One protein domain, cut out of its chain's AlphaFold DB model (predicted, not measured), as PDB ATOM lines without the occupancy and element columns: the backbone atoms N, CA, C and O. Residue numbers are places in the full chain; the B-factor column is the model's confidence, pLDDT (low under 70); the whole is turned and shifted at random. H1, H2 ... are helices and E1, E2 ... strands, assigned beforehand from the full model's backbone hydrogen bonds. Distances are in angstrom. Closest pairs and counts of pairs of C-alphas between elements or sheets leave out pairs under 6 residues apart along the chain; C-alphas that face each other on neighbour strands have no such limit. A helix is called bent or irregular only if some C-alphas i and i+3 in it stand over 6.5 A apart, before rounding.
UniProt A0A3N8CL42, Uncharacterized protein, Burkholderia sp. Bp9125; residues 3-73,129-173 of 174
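Overview. This is residues 3 to 73 and 129 to 173 of the 174 residues of an uncharacterized protein of Burkholderia sp. Bp9125 (UniProt A0A3N8CL42). Two short pairs of parallel strands run through a rounded body, E1 with E2 and E3 with E4; H1, H2 and H3 cluster on one side, H5 covers E3 and E4 on the other, and H4 sits at the rim near E2. The printed part has 116 residues, with five named helices and four named strands in the order H1 E1 H2 H3 E2 H4 E3 H5 E4, mixed in class. It is compact, with a radius of gyration of the C-alphas of 13.1 A, and spans 34 by 32 by 25 A.

Arrangement. H1, residues 6 to 25, is irregular, C-alphas 7 and 10 being 8.0 A apart. E1 is residues 31 to 34. H2, residues 44 to 53, touches H1, closest at the C-alphas of Pro 6 and Tyr 50, 6.1 A. H3, residues 58 to 61, only just touches H1 and H2, with 3 pairs of C-alphas within 8 A each. E2, residues 65 to 68, is parallel to E1, with N 32 and O 65 at 2.8 A. H4, residues 133 to 136, touches no helix. E3, residues 141 to 145, is near E1, with 6 pairs of C-alphas within 10 A. H5, residues 151 to 161, comes closest to E3 at the C-alphas of Leu 152 and Gly 145, 7.1 A. E4, residues 166 to 168, is parallel to E3, with N 143 and O 167 at 2.9 A. E1, H2, H3, E2 and E3, H5, E4 are strand-helix-strand units, parallel neighbour strands with helices between, both crossovers right-handed. Every O i to N i+4 pair is within hydrogen-bond range in H2 and H5, 10 of 16 in H1; H3 and H4 are too short.

Along the chain. H1 measures 22.0 A from C-alpha 6 at (146.893, 114.604, 120.100), H2 14.3 A, H5 15.5 A and E3 13.0 A; E4 ends at C-alpha 168, (144.531, 132.430, 131.553).

Size, cuts and confidence. The C-alphas farthest apart, those of Glu 53 and Gly 163, are 34.8 A apart. Residues 74 to 128 are not printed; C-alphas 73 and 129 are 8.8 A apart. Of the links printed whole, E1 to H2 is short and the others tight. No printed residue is under 70.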
ATOM      1  N   ASP A   3     148.707 124.713 125.054       94.31
ATOM      2  CA  ASP A   3     148.991 123.334 125.490       94.31
ATOM      3  C   ASP A   3     147.868 122.393 125.019       94.31
ATOM      4  O   ASP A   3     146.922 122.087 125.742       94.31
ATOM      5  N   VAL A   4     147.885 122.051 123.731       95.44
ATOM      6  CA  VAL A   4     146.868 121.212 123.080       95.44
ATOM      7  C   VAL A   4     147.585 120.259 122.139       95.44
ATOM      8  O   VAL A   4     148.254 120.711 121.212       95.44
ATOM      9  N   GLN A   5     147.422 118.957 122.364       96.00
ATOM     10  CA  GLN A   5     148.164 117.915 121.654       96.00
ATOM     11  C   GLN A   5     147.316 116.646 121.437       96.00
ATOM     12  O   GLN A   5     146.369 116.415 122.202       96.00
ATOM     13  N   PRO A   6     147.636 115.821 120.421       96.75
ATOM     14  CA  PRO A   6     146.893 114.604 120.100       96.75
ATOM     15  C   PRO A   6     146.744 113.625 121.270       96.75
ATOM     16  O   PRO A   6     145.644 113.116 121.489       96.75
ATOM     17  N   ALA A   7     147.790 113.397 122.067       95.50
ATOM     18  CA  ALA A   7     147.737 112.485 123.211       95.50
ATOM     19  C   ALA A   7     146.673 112.885 124.249       95.50
ATOM     20  O   ALA A   7     146.174 112.041 124.992       95.50
ATOM     21  N   TYR A   8     146.277 114.161 124.279       93.94
ATOM     22  CA  TYR A   8     145.242 114.687 125.168       93.94
ATOM     23  C   TYR A   8     143.890 114.862 124.473       93.94
ATOM     24  O   TYR A   8     143.011 115.537 125.011       93.94
ATOM     25  N   HIS A   9     143.685 114.271 123.289       96.06
ATOM     26  CA  HIS A   9     142.471 114.441 122.485       96.06
ATOM     27  C   HIS A   9     141.187 114.253 123.299       96.06
ATOM     28  O   HIS A   9     140.287 115.085 123.224       96.06
ATOM     29  N   PHE A  10     141.110 113.190 124.104       95.62
ATOM     30  CA  PHE A  10     139.923 112.884 124.907       95.62
ATOM     31  C   PHE A  10     139.525 114.016 125.862       95.62
ATOM     32  O   PHE A  10     138.338 114.184 126.129       95.62
ATOM     33  N   CYS A  11     140.490 114.814 126.324       94.06
ATOM     34  CA  CYS A  11     140.244 115.949 127.206       94.06
ATOM     35  C   CYS A  11     140.069 117.249 126.409       94.06
ATOM     36  O   CYS A  11     139.153 118.017 126.673       94.06
ATOM     37  N   CYS A  12     140.882 117.488 125.375       96.12
ATOM     38  CA  CYS A  12     140.972 118.796 124.719       96.12
ATOM     39  C   CYS A  12     140.192 118.943 123.399       96.12
ATOM     40  O   CYS A  12     140.072 120.058 122.880       96.12
ATOM     41  N   ALA A  13     139.623 117.866 122.842       97.12
ATOM     42  CA  ALA A  13     138.974 117.903 121.524       97.12
ATOM     43  C   ALA A  13     137.863 118.958 121.419       97.12
ATOM     44  O   ALA A  13     137.686 119.581 120.370       97.12
ATOM     45  N   HIS A  14     137.135 119.189 122.513       96.88
ATOM     46  CA  HIS A  14     136.036 120.147 122.558       96.88
ATOM     47  C   HIS A  14     136.498 121.613 122.441       96.88
ATOM     48  O   HIS A  14     135.757 122.424 121.886       96.88
ATOM     49  N   ILE A  15     137.726 121.947 122.866       97.56
ATOM     50  CA  ILE A  15     138.301 123.299 122.731       97.56
ATOM     51  C   ILE A  15     139.193 123.468 121.494       97.56
ATOM     52  O   ILE A  15     139.475 124.600 121.092       97.56
ATOM     53  N   ALA A  16     139.643 122.374 120.865       97.81
ATOM     54  CA  ALA A  16     140.662 122.403 119.811       97.81
ATOM     55  C   ALA A  16     140.309 123.364 118.657       97.81
ATOM     56  O   ALA A  16     141.156 124.122 118.177       97.81
ATOM     57  N   ARG A  17     139.030 123.411 118.255       98.12
ATOM     58  CA  ARG A  17     138.545 124.324 117.204       98.12
ATOM     59  C   ARG A  17     138.634 125.798 117.605       98.12
ATOM     60  O   ARG A  17     138.962 126.650 116.774       98.12
ATOM     61  N   ASP A  18     138.325 126.123 118.853       98.44
ATOM     62  CA  ASP A  18     138.364 127.502 119.338       98.44
ATOM     63  C   ASP A  18     139.807 127.969 119.571       98.44
ATOM     64  O   ASP A  18     140.151 129.107 119.234       98.44
ATOM     65  N   VAL A  19     140.687 127.060 119.997       98.25
ATOM     66  CA  VAL A  19     142.140 127.273 120.029       98.25
ATOM     67  C   VAL A  19     142.681 127.542 118.623       98.25
ATOM     68  O   VAL A  19     143.349 128.556 118.398       98.25
ATOM     69  N   ALA A  20     142.324 126.722 117.632       98.44
ATOM     70  CA  ALA A  20     142.691 126.951 116.236       98.44
ATOM     71  C   ALA A  20     142.193 128.313 115.712       98.44
ATOM     72  O   ALA A  20     142.929 129.054 115.048       98.44
ATOM     73  N   ARG A  21     140.961 128.706 116.061       98.44
ATOM     74  CA  ARG A  21     140.421 130.039 115.751       98.44
ATOM     75  C   ARG A  21     141.251 131.148 116.406       98.44
ATOM     76  O   ARG A  21     141.520 132.159 115.752       98.44
ATOM     77  N   ARG A  22     141.683 130.977 117.659       97.88
ATOM     78  CA  ARG A  22     142.547 131.940 118.361       97.88
ATOM     79  C   ARG A  22     143.902 132.088 117.670       97.88
ATOM     80  O   ARG A  22     144.297 133.223 117.397       97.88
ATOM     81  N   ILE A  23     144.555 130.977 117.318       98.12
ATOM     82  CA  ILE A  23     145.820 130.954 116.558       98.12
ATOM     83  C   ILE A  23     145.667 131.723 115.240       98.12
ATOM     84  O   ILE A  23     146.506 132.548 114.880       98.12
ATOM     85  N   ASN A  24     144.557 131.512 114.532       98.44
ATOM     86  CA  ASN A  24     144.323 132.156 113.243       98.44
ATOM     87  C   ASN A  24     144.169 133.682 113.323       98.44
ATOM     88  O   ASN A  24     144.558 134.392 112.384       98.44
ATOM     89  N   ASN A  25     143.591 134.179 114.417       97.62
ATOM     90  CA  ASN A  25     143.129 135.562 114.532       97.62
ATOM     91  C   ASN A  25     144.019 136.447 115.411       97.62
ATOM     92  O   ASN A  25     143.901 137.672 115.355       97.62
ATOM     93  N   THR A  26     144.915 135.865 116.206       96.31
ATOM     94  CA  THR A  26     145.847 136.649 117.016       96.31
ATOM     95  C   THR A  26     146.916 137.338 116.159       96.31
ATOM     96  O   THR A  26     147.294 136.876 115.078       96.31
ATOM     97  N   ARG A  27     147.400 138.483 116.650       95.44
ATOM     98  CA  ARG A  27     148.617 139.154 116.159       95.44
ATOM     99  C   ARG A  27     149.812 138.924 117.086       95.44
ATOM    100  O   ARG A  27     150.922 139.310 116.737       95.44
ATOM    101  N   LYS A  28     149.581 138.340 118.266       94.94
ATOM    102  CA  LYS A  28     150.632 138.019 119.232       94.94
ATOM    103  C   LYS A  28     151.440 136.817 118.729       94.94
ATOM    104  O   LYS A  28     150.851 135.943 118.087       94.94
ATOM    105  N   PRO A  29     152.745 136.737 119.037       95.44
ATOM    106  CA  PRO A  29     153.505 135.508 118.853       95.44
ATOM    107  C   PRO A  29     152.812 134.335 119.550       95.44
ATOM    108  O   PRO A  29     152.306 134.475 120.667       95.44
ATOM    109  N   VAL A  30     152.784 133.180 118.889       96.88
ATOM    110  CA  VAL A  30     152.196 131.954 119.433       96.88
ATOM    111  C   VAL A  30     153.320 130.975 119.730       96.88
ATOM    112  O   VAL A  30     154.125 130.664 118.854       96.88
ATOM    113  N   VAL A  31     153.352 130.501 120.972       96.69
ATOM    114  CA  VAL A  31     154.170 129.365 121.403       96.69
ATOM    115  C   VAL A  31     153.216 128.207 121.655       96.69
ATOM    116  O   VAL A  31     152.319 128.339 122.492       96.69
ATOM    117  N   ILE A  32     153.382 127.131 120.899       96.94
ATOM    118  CA  ILE A  32     152.711 125.851 121.100       96.94
ATOM    119  C   ILE A  32     153.644 125.018 121.970       96.94
ATOM    120  O   ILE A  32     154.813 124.842 121.627       96.94
ATOM    121  N   VAL A  33     153.130 124.583 123.113       95.12
ATOM    122  CA  VAL A  33     153.828 123.711 124.050       95.12
ATOM    123  C   VAL A  33     153.183 122.333 123.997       95.12
ATOM    124  O   VAL A  33     151.970 122.238 123.822       95.12
ATOM    125  N   TRP A  34     153.985 121.282 124.108       95.00
ATOM    126  CA  TRP A  34     153.498 119.903 124.157       95.00
ATOM    127  C   TRP A  34     154.468 119.042 124.959       95.00
ATOM    128  O   TRP A  34     155.637 119.391 125.122       95.00
ATOM    129  N   VAL A  35     153.979 117.924 125.470       92.38
ATOM    130  CA  VAL A  35     154.772 116.891 126.131       92.38
ATOM    131  C   VAL A  35     155.100 115.821 125.101       92.38
ATOM    132  O   VAL A  35     154.191 115.107 124.682       92.38
ATOM    133  N   GLY A  36     156.365 115.721 124.698       88.00
ATOM    134  CA  GLY A  36     156.825 114.776 123.680       88.00
ATOM    135  C   GLY A  36     157.342 113.451 124.247       88.00
ATOM    136  O   GLY A  36     156.711 112.845 125.126       88.00
ATOM    137  N   GLU A  37     158.476 112.992 123.711       71.38
ATOM    138  CA  GLU A  37     159.025 111.659 123.975       71.38
ATOM    139  C   GLU A  37     159.476 111.518 125.439       71.38
ATOM    140  O   GLU A  37     160.242 112.315 125.972       71.38
ATOM    141  N   GLY A  38     158.997 110.464 126.104       75.00
ATOM    142  CA  GLY A  38     159.282 110.170 127.515       75.00
ATOM    143  C   GLY A  38     158.033 110.126 128.393       75.00
ATOM    144  O   GLY A  38     158.029 109.439 129.413       75.00
ATOM    145  N   PHE A  39     156.947 110.771 127.958       84.44
ATOM    146  CA  PHE A  39     155.624 110.627 128.575       84.44
ATOM    147  C   PHE A  39     154.522 110.374 127.544       84.44
ATOM    148  O   PHE A  39     153.613 109.586 127.804       84.44
ATOM    149  N   THR A  40     154.615 110.988 126.362       90.00
ATOM    150  CA  THR A  40     153.754 110.658 125.223       90.00
ATOM    151  C   THR A  40     154.598 110.205 124.030       90.00
ATOM    152  O   THR A  40     155.819 110.069 124.128       90.00
ATOM    153  N   SER A  41     153.930 109.910 122.917       91.56
ATOM    154  CA  SER A  41     154.558 109.659 121.620       91.56
ATOM    155  C   SER A  41     154.295 110.790 120.619       91.56
ATOM    156  O   SER A  41     154.475 110.573 119.425       91.56
ATOM    157  N   ASP A  42     153.801 111.946 121.076       95.44
ATOM    158  CA  ASP A  42     153.492 113.074 120.197       95.44
ATOM    159  C   ASP A  42     154.787 113.746 119.731       95.44
ATOM    160  O   ASP A  42     155.632 114.156 120.530       95.44
ATOM    161  N   THR A  43     154.915 113.919 118.421       96.00
ATOM    162  CA  THR A  43     155.960 114.739 117.806       96.00
ATOM    163  C   THR A  43     155.452 116.154 117.512       96.00
ATOM    164  O   THR A  43     154.247 116.425 117.526       96.00
ATOM    165  N   GLU A  44     156.358 117.079 117.172       96.25
ATOM    166  CA  GLU A  44     155.960 118.411 116.687       96.25
ATOM    167  C   GLU A  44     155.001 118.318 115.482       96.25
ATOM    168  O   GLU A  44     154.032 119.081 115.389       96.25
ATOM    169  N   ASP A  45     155.254 117.376 114.568       97.38
ATOM    170  CA  ASP A  45     154.441 117.177 113.368       97.38
ATOM    171  C   ASP A  45     153.035 116.674 113.709       97.38
ATOM    172  O   ASP A  45     152.065 117.158 113.117       97.38
ATOM    173  N   ASP A  46     152.896 115.801 114.709       97.81
ATOM    174  CA  ASP A  46     151.590 115.333 115.182       97.81
ATOM    175  C   ASP A  46     150.774 116.485 115.778       97.81
ATOM    176  O   ASP A  46     149.608 116.684 115.427       97.81
ATOM    177  N   VAL A  47     151.398 117.316 116.619       98.00
ATOM    178  CA  VAL A  47     150.753 118.500 117.213       98.00
ATOM    179  C   VAL A  47     150.338 119.500 116.133       98.00
ATOM    180  O   VAL A  47     149.229 120.050 116.152       98.00
ATOM    181  N   ARG A  48     151.211 119.732 115.148       98.44
ATOM    182  CA  ARG A  48     150.925 120.595 113.998       98.44
ATOM    183  C   ARG A  48     149.758 120.052 113.177       98.44
ATOM    184  O   ARG A  48     148.881 120.836 112.804       98.44
ATOM    185  N   HIS A  49     149.737 118.749 112.904       98.31
ATOM    186  CA  HIS A  49     148.661 118.093 112.173       98.31
ATOM    187  C   HIS A  49     147.335 118.203 112.928       98.31
ATOM    188  O   HIS A  49     146.349 118.674 112.365       98.31
ATOM    189  N   TYR A  50     147.337 117.909 114.226       98.38
ATOM    190  CA  TYR A  50     146.154 117.976 115.077       98.38
ATOM    191  C   TYR A  50     145.507 119.368 115.091       98.38
ATOM    192  O   TYR A  50     144.304 119.525 114.869       98.38
ATOM    193  N   LEU A  51     146.311 120.419 115.275       98.50
ATOM    194  CA  LEU A  51     145.812 121.796 115.227       98.50
ATOM    195  C   LEU A  51     145.335 122.190 113.823       98.50
ATOM    196  O   LEU A  51     144.400 122.987 113.691       98.50
ATOM    197  N   HIS A  52     145.956 121.649 112.771       98.56
ATOM    198  CA  HIS A  52     145.509 121.861 111.400       98.56
ATOM    199  C   HIS A  52     144.130 121.239 111.150       98.56
ATOM    200  O   HIS A  52     143.245 121.939 110.654       98.56
ATOM    201  N   GLU A  53     143.916 119.987 111.564       98.50
ATOM    202  CA  GLU A  53     142.615 119.308 111.495       98.50
ATOM    203  C   GLU A  53     141.537 120.047 112.302       98.50
ATOM    204  O   GLU A  53     140.386 120.154 111.873       98.50
ATOM    205  N   ALA A  54     141.918 120.660 113.427       98.38
ATOM    206  CA  ALA A  54     141.034 121.516 114.217       98.38
ATOM    207  C   ALA A  54     140.686 122.862 113.537       98.38
ATOM    208  O   ALA A  54     139.784 123.576 113.992       98.38
ATOM    209  N   GLY A  55     141.364 123.216 112.439       98.56
ATOM    210  CA  GLY A  55     141.080 124.388 111.604       98.56
ATOM    211  C   GLY A  55     142.149 125.486 111.630       98.56
ATOM    212  O   GLY A  55     141.898 126.598 111.144       98.56
ATOM    213  N   ALA A  56     143.333 125.242 112.198       98.56
ATOM    214  CA  ALA A  56     144.429 126.205 112.151       98.56
ATOM    215  C   ALA A  56     145.019 126.260 110.732       98.56
ATOM    216  O   ALA A  56     145.237 125.242 110.071       98.56
ATOM    217  N   ARG A  57     145.264 127.472 110.225       98.50
ATOM    218  CA  ARG A  57     145.785 127.666 108.865       98.50
ATOM    219  C   ARG A  57     147.264 127.264 108.817       98.50
ATOM    220  O   ARG A  57     148.015 127.728 109.678       98.50
ATOM    221  N   PRO A  58     147.728 126.543 107.780       98.12
ATOM    222  CA  PRO A  58     149.134 126.141 107.667       98.12
ATOM    223  C   PRO A  58     150.122 127.308 107.786       98.12
ATOM    224  O   PRO A  58     151.112 127.213 108.503       98.12
ATOM    225  N   SER A  59     149.814 128.459 107.175       98.00
ATOM    226  CA  SER A  59     150.657 129.661 107.263       98.00
ATOM    227  C   SER A  59     150.740 130.260 108.670       98.00
ATOM    228  O   SER A  59     151.729 130.902 109.008       98.00
ATOM    229  N   ARG A  60     149.714 130.055 109.503       98.12
ATOM    230  CA  ARG A  60     149.713 130.480 110.906       98.12
ATOM    231  C   ARG A  60     150.509 129.512 111.769       98.12
ATOM    232  O   ARG A  60     151.322 129.967 112.564       98.12
ATOM    233  N   LEU A  61     150.340 128.208 111.556       98.25
ATOM    234  CA  LEU A  61     151.127 127.174 112.231       98.25
ATOM    235  C   LEU A  61     152.621 127.282 111.900       98.25
ATOM    236  O   LEU A  61     153.455 127.145 112.785       98.25
ATOM    237  N   ALA A  62     152.983 127.597 110.656       97.62
ATOM    238  CA  ALA A  62     154.378 127.813 110.260       97.62
ATOM    239  C   ALA A  62     155.035 129.019 110.965       97.62
ATOM    240  O   ALA A  62     156.252 129.062 111.107       97.62
ATOM    241  N   ALA A  63     154.240 129.996 111.412       97.12
ATOM    242  CA  ALA A  63     154.719 131.159 112.161       97.12
ATOM    243  C   ALA A  63     154.762 130.930 113.684       97.12
ATOM    244  O   ALA A  63     155.240 131.799 114.417       97.12
ATOM    245  N   CYS A  64     154.239 129.802 114.173       97.12
ATOM    246  CA  CYS A  64     154.276 129.464 115.590       97.12
ATOM    247  C   CYS A  64     155.673 128.981 115.993       97.12
ATOM    248  O   CYS A  64     156.408 128.396 115.197       97.12
ATOM    249  N   ARG A  65     156.031 129.219 117.255       96.31
ATOM    250  CA  ARG A  65     157.152 128.545 117.908       96.31
ATOM    251  C   ARG A  65     156.645 127.283 118.578       96.31
ATOM    252  O   ARG A  65     155.548 127.285 119.127       96.31
ATOM    253  N   TYR A  66     157.470 126.257 118.537       95.44
ATOM    254  CA  TYR A  66     157.184 124.938 119.055       95.44
ATOM    255  C   TYR A  66     158.184 124.666 120.179       95.44
ATOM    256  O   TYR A  66     159.384 124.870 119.999       95.44
ATOM    257  N   LEU A  67     157.666 124.344 121.363       94.31
ATOM    258  CA  LEU A  67     158.435 124.047 122.559       94.31
ATOM    259  C   LEU A  67     157.968 122.720 123.166       94.31
ATOM    260  O   LEU A  67     156.913 122.662 123.798       94.31
ATOM    261  N   GLU A  68     158.788 121.688 123.029       93.31
ATOM    262  CA  GLU A  68     158.631 120.470 123.818       93.31
ATOM    263  C   GLU A  68     158.928 120.779 125.292       93.31
ATOM    264  O   GLU A  68     159.895 121.480 125.608       93.31
ATOM    265  N   LYS A  69     158.073 120.296 126.195       89.56
ATOM    266  CA  LYS A  69     158.225 120.447 127.643       89.56
ATOM    267  C   LYS A  69     158.223 119.092 128.338       89.56
ATOM    268  O   LYS A  69     157.519 118.171 127.929       89.56
ATOM    269  N   ASP A  70     158.917 119.037 129.467       85.62
ATOM    270  CA  ASP A  70     158.778 117.939 130.415       85.62
ATOM    271  C   ASP A  70     157.379 117.932 131.061       85.62
ATOM    272  O   ASP A  70     156.602 118.896 130.980       85.62
ATOM    273  N   TYR A  71     157.076 116.844 131.763       82.88
ATOM    274  CA  TYR A  71     155.868 116.683 132.564       82.88
ATOM    275  C   TYR A  71     156.227 116.415 134.028       82.88
ATOM    276  O   TYR A  71     157.215 115.735 134.306       82.88
ATOM    277  N   GLY A  72     155.412 116.906 134.964       83.00
ATOM    278  CA  GLY A  72     155.510 116.494 136.361       83.00
ATOM    279  C   GLY A  72     156.651 117.124 137.158       83.00
ATOM    280  O   GLY A  72     157.112 116.526 138.124       83.00
ATOM    281  N   PHE A  73     157.123 118.312 136.784       86.12
ATOM    282  CA  PHE A  73     158.219 118.989 137.479       86.12
ATOM    283  C   PHE A  73     157.804 119.611 138.826       86.12
ATOM    284  O   PHE A  73     158.648 119.725 139.718       86.12
ATOM    285  N   CYS A 129     163.261 121.344 132.454       85.69
ATOM    286  CA  CYS A 129     164.380 121.168 131.539       85.69
ATOM    287  C   CYS A 129     163.918 121.315 130.080       85.69
ATOM    288  O   CYS A 129     164.013 120.404 129.268       85.69
ATOM    289  N   PHE A 130     163.447 122.510 129.721       87.50
ATOM    290  CA  PHE A 130     163.103 122.858 128.339       87.50
ATOM    291  C   PHE A 130     163.734 124.189 127.915       87.50
ATOM    292  O   PHE A 130     164.085 125.026 128.758       87.50
ATOM    293  N   ASP A 131     163.856 124.425 126.603       86.19
ATOM    294  CA  ASP A 131     164.367 125.695 126.073       86.19
ATOM    295  C   ASP A 131     163.353 126.840 126.245       86.19
ATOM    296  O   ASP A 131     162.560 127.202 125.378       86.19
ATOM    297  N   ASN A 132     163.420 127.490 127.397       84.12
ATOM    298  CA  ASN A 132     162.602 128.644 127.740       84.12
ATOM    299  C   ASN A 132     163.048 129.965 127.084       84.12
ATOM    300  O   ASN A 132     162.506 131.018 127.435       84.12
ATOM    301  N   THR A 133     164.024 129.966 126.167       87.44
ATOM    302  CA  THR A 133     164.566 131.206 125.582       87.44
ATOM    303  C   THR A 133     163.476 132.061 124.952       87.44
ATOM    304  O   THR A 133     163.418 133.265 125.204       87.44
ATOM    305  N   THR A 134     162.552 131.436 124.221       85.19
ATOM    306  CA  THR A 134     161.417 132.137 123.608       85.19
ATOM    307  C   THR A 134     160.516 132.789 124.659       85.19
ATOM    308  O   THR A 134     160.124 133.939 124.494       85.19
ATOM    309  N   LEU A 135     160.216 132.095 125.760       86.81
ATOM    310  CA  LEU A 135     159.322 132.599 126.810       86.81
ATOM    311  C   LEU A 135     159.932 133.782 127.560       86.81
ATOM    312  O   LEU A 135     159.232 134.743 127.876       86.81
ATOM    313  N   ARG A 136     161.248 133.750 127.806       86.62
ATOM    314  CA  ARG A 136     161.958 134.855 128.468       86.62
ATOM    315  C   ARG A 136     161.870 136.166 127.690       86.62
ATOM    316  O   ARG A 136     161.908 137.225 128.313       86.62
ATOM    317  N   LEU A 137     161.732 136.108 126.367       89.06
ATOM    318  CA  LEU A 137     161.640 137.286 125.501       89.06
ATOM    319  C   LEU A 137     160.227 137.893 125.435       89.06
ATOM    320  O   LEU A 137     160.066 138.966 124.866       89.06
ATOM    321  N   LEU A 138     159.208 137.230 125.990       89.94
ATOM    322  CA  LEU A 138     157.829 137.728 125.979       89.94
ATOM    323  C   LEU A 138     157.560 138.616 127.197       89.94
ATOM    324  O   LEU A 138     157.878 138.230 128.318       89.94
ATOM    325  N   ASP A 139     156.926 139.773 127.005       90.81
ATOM    326  CA  ASP A 139     156.582 140.681 128.113       90.81
ATOM    327  C   ASP A 139     155.468 140.123 129.008       90.81
ATOM    328  O   ASP A 139     155.484 140.289 130.223       90.81
ATOM    329  N   SER A 140     154.490 139.457 128.394       93.31
ATOM    330  CA  SER A 140     153.364 138.805 129.065       93.31
ATOM    331  C   SER A 140     152.854 137.634 128.230       93.31
ATOM    332  O   SER A 140     153.068 137.583 127.013       93.31
ATOM    333  N   VAL A 141     152.178 136.687 128.879       95.81
ATOM    334  CA  VAL A 141     151.731 135.441 128.243       95.81
ATOM    335  C   VAL A 141     150.228 135.253 128.423       95.81
ATOM    336  O   VAL A 141     149.713 135.291 129.527       95.81
ATOM    337  N   GLU A 142     149.505 134.998 127.338       97.12
ATOM    338  CA  GLU A 142     148.165 134.405 127.443       97.12
ATOM    339  C   GLU A 142     148.306 132.884 127.436       97.12
ATOM    340  O   GLU A 142     148.980 132.354 126.545       97.12
ATOM    341  N   THR A 143     147.698 132.189 128.394       96.81
ATOM    342  CA  THR A 143     147.730 130.723 128.501       96.81
ATOM    343  C   THR A 143     146.379 130.126 128.099       96.81
ATOM    344  O   THR A 143     145.323 130.678 128.408       96.81
ATOM    345  N   CYS A 144     146.408 129.028 127.346       96.56
ATOM    346  CA  CYS A 144     145.243 128.210 127.012       96.56
ATOM    347  C   CYS A 144     145.673 126.771 126.710       96.56
ATOM    348  O   CYS A 144     146.843 126.520 126.411       96.56
ATOM    349  N   GLY A 145     144.711 125.857 126.696       94.94
ATOM    350  CA  GLY A 145     144.952 124.423 126.729       94.94
ATOM    351  C   GLY A 145     145.410 123.971 128.114       94.94
ATOM    352  O   GLY A 145     145.449 124.771 129.044       94.94
ATOM    353  N   GLY A 146     145.782 122.702 128.215       93.31
ATOM    354  CA  GLY A 146     146.199 122.040 129.442       93.31
ATOM    355  C   GLY A 146     145.068 121.816 130.449       93.31
ATOM    356  O   GLY A 146     144.058 122.519 130.442       93.31
ATOM    357  N   GLY A 147     145.275 120.837 131.330       92.25
ATOM    358  CA  GLY A 147     144.402 120.596 132.475       92.25
ATOM    359  C   GLY A 147     144.564 121.699 133.518       92.25
ATOM    360  O   GLY A 147     145.697 121.995 133.914       92.25
ATOM    361  N   GLU A 148     143.457 122.291 133.978       91.31
ATOM    362  CA  GLU A 148     143.465 123.467 134.871       91.31
ATOM    363  C   GLU A 148     144.371 123.298 136.102       91.31
ATOM    364  O   GLU A 148     145.159 124.186 136.425       91.31
ATOM    365  N   ASN A 149     144.269 122.143 136.765       89.88
ATOM    366  CA  ASN A 149     145.024 121.792 137.971       89.88
ATOM    367  C   ASN A 149     146.175 120.811 137.672       89.88
ATOM    368  O   ASN A 149     146.700 120.151 138.567       89.88
ATOM    369  N   GLU A 150     146.557 120.692 136.400       88.88
ATOM    370  CA  GLU A 150     147.559 119.746 135.914       88.88
ATOM    371  C   GLU A 150     148.680 120.471 135.157       88.88
ATOM    372  O   GLU A 150     149.318 121.372 135.705       88.88
ATOM    373  N   CYS A 151     148.937 120.090 133.904       89.75
ATOM    374  CA  CYS A 151     150.038 120.617 133.106       89.75
ATOM    375  C   CYS A 151     149.970 122.137 132.890       89.75
ATOM    376  O   CYS A 151     151.021 122.779 132.804       89.75
ATOM    377  N   LEU A 152     148.767 122.730 132.849       92.75
ATOM    378  CA  LEU A 152     148.616 124.182 132.754       92.75
ATOM    379  C   LEU A 152     149.093 124.867 134.036       92.75
ATOM    380  O   LEU A 152     149.876 125.816 133.971       92.75
ATOM    381  N   ALA A 153     148.656 124.371 135.197       93.31
ATOM    382  CA  ALA A 153     149.045 124.913 136.495       93.31
ATOM    383  C   ALA A 153     150.560 124.837 136.719       93.31
ATOM    384  O   ALA A 153     151.149 125.806 137.203       93.31
ATOM    385  N   GLU A 154     151.204 123.740 136.309       92.88
ATOM    386  CA  GLU A 154     152.664 123.603 136.340       92.88
ATOM    387  C   GLU A 154     153.360 124.710 135.535       92.88
ATOM    388  O   GLU A 154     154.290 125.370 136.011       92.88
ATOM    389  N   PHE A 155     152.883 124.975 134.321       92.38
ATOM    390  CA  PHE A 155     153.472 126.010 133.480       92.38
ATOM    391  C   PHE A 155     153.207 127.421 134.019       92.38
ATOM    392  O   PHE A 155     154.063 128.302 133.956       92.38
ATOM    393  N   GLU A 156     152.033 127.655 134.589       94.69
ATOM    394  CA  GLU A 156     151.690 128.928 135.216       94.69
ATOM    395  C   GLU A 156     152.481 129.183 136.507       94.69
ATOM    396  O   GLU A 156     152.822 130.329 136.806       94.69
ATOM    397  N   LEU A 157     152.808 128.139 137.275       95.56
ATOM    398  CA  LEU A 157     153.778 128.211 138.373       95.56
ATOM    399  C   LEU A 157     155.151 128.634 137.847       95.56
ATOM    400  O   LEU A 157     155.762 129.555 138.386       95.56
ATOM    401  N   TYR A 158     155.605 128.024 136.754       94.31
ATOM    402  CA  TYR A 158     156.870 128.373 136.119       94.31
ATOM    403  C   TYR A 158     156.919 129.840 135.643       94.31
ATOM    404  O   TYR A 158     157.908 130.549 135.864       94.31
ATOM    405  N   LEU A 159     155.842 130.331 135.022       94.81
ATOM    406  CA  LEU A 159     155.728 131.739 134.627       94.81
ATOM    407  C   LEU A 159     155.783 132.661 135.852       94.81
ATOM    408  O   LEU A 159     156.509 133.653 135.830       94.81
ATOM    409  N   ALA A 160     155.107 132.303 136.946       95.56
ATOM    410  CA  ALA A 160     155.173 133.062 138.193       95.56
ATOM    411  C   ALA A 160     156.597 133.100 138.784       95.56
ATOM    412  O   ALA A 160     157.080 134.178 139.122       95.56
ATOM    413  N   MET A 161     157.302 131.962 138.833       94.88
ATOM    414  CA  MET A 161     158.686 131.872 139.336       94.88
ATOM    415  C   MET A 161     159.677 132.712 138.523       94.88
ATOM    416  O   MET A 161     160.641 133.256 139.053       94.88
ATOM    417  N   THR A 162     159.440 132.830 137.215       92.44
ATOM    418  CA  THR A 162     160.267 133.646 136.312       92.44
ATOM    419  C   THR A 162     159.832 135.113 136.259       92.44
ATOM    420  O   THR A 162     160.371 135.887 135.465       92.44
ATOM    421  N   GLY A 163     158.861 135.511 137.089       93.69
ATOM    422  CA  GLY A 163     158.326 136.868 137.124       93.69
ATOM    423  C   GLY A 163     157.624 137.275 135.825       93.69
ATOM    424  O   GLY A 163     157.592 138.461 135.502       93.69
ATOM    425  N   LYS A 164     157.102 136.314 135.052       94.56
ATOM    426  CA  LYS A 164     156.376 136.557 133.802       94.56
ATOM    427  C   LYS A 164     154.880 136.710 134.071       94.56
ATOM    428  O   LYS A 164     154.226 135.723 134.412       94.56
ATOM    429  N   PRO A 165     154.303 137.911 133.873       95.62
ATOM    430  CA  PRO A 165     152.865 138.098 133.977       95.62
ATOM    431  C   PRO A 165     152.139 137.229 132.955       95.62
ATOM    432  O   PRO A 165     152.534 137.166 131.783       95.62
ATOM    433  N   TYR A 166     151.049 136.599 133.378       96.69
ATOM    434  CA  TYR A 166     150.221 135.806 132.487       96.69
ATOM    435  C   TYR A 166     148.728 136.017 132.732       96.69
ATOM    436  O   TYR A 166     148.303 136.517 133.772       96.69
ATOM    437  N   THR A 167     147.927 135.676 131.728       97.19
ATOM    438  CA  THR A 167     146.465 135.697 131.789       97.19
ATOM    439  C   THR A 167     145.936 134.408 131.191       97.19
ATOM    440  O   THR A 167     146.182 134.121 130.017       97.19
ATOM    441  N   ARG A 168     145.193 133.651 131.993       97.12
ATOM    442  CA  ARG A 168     144.531 132.430 131.553       97.12
ATOM    443  C   ARG A 168     143.293 132.761 130.727       97.12
ATOM    444  O   ARG A 168     142.497 133.629 131.086       97.12
ATOM    445  N   LEU A 169     143.138 132.093 129.590       96.88
ATOM    446  CA  LEU A 169     141.939 132.174 128.764       96.88
ATOM    447  C   LEU A 169     140.967 131.076 129.211       96.88
ATOM    448  O   LEU A 169     140.949 130.010 128.610       96.88
ATOM    449  N   GLU A 170     140.170 131.351 130.247       95.88
ATOM    450  CA  GLU A 170     139.328 130.353 130.945       95.88
ATOM    451  C   GLU A 170     138.481 129.476 130.009       95.88
ATOM    452  O   GLU A 170     138.419 128.264 130.160       95.88
ATOM    453  N   ASN A 171     137.891 130.065 128.964       95.62
ATOM    454  CA  ASN A 171     137.051 129.333 128.005       95.62
ATOM    455  C   ASN A 171     137.832 128.390 127.068       95.62
ATOM    456  O   ASN A 171     137.238 127.788 126.179       95.62
ATOM    457  N   LEU A 172     139.158 128.340 127.186       96.69
ATOM    458  CA  LEU A 172     140.054 127.533 126.363       96.69
ATOM    459  C   LEU A 172     140.939 126.625 127.230       96.69
ATOM    460  O   LEU A 172     142.034 126.287 126.796       96.69
ATOM    461  N   VAL A 173     140.498 126.270 128.436       95.62
ATOM    462  CA  VAL A 173     141.127 125.281 129.333       95.62
ATOM    463  C   VAL A 173     140.238 124.032 129.370       95.62
ATOM    464  O   VAL A 173     139.034 124.157 129.129       95.62
TER     465      VAL A 173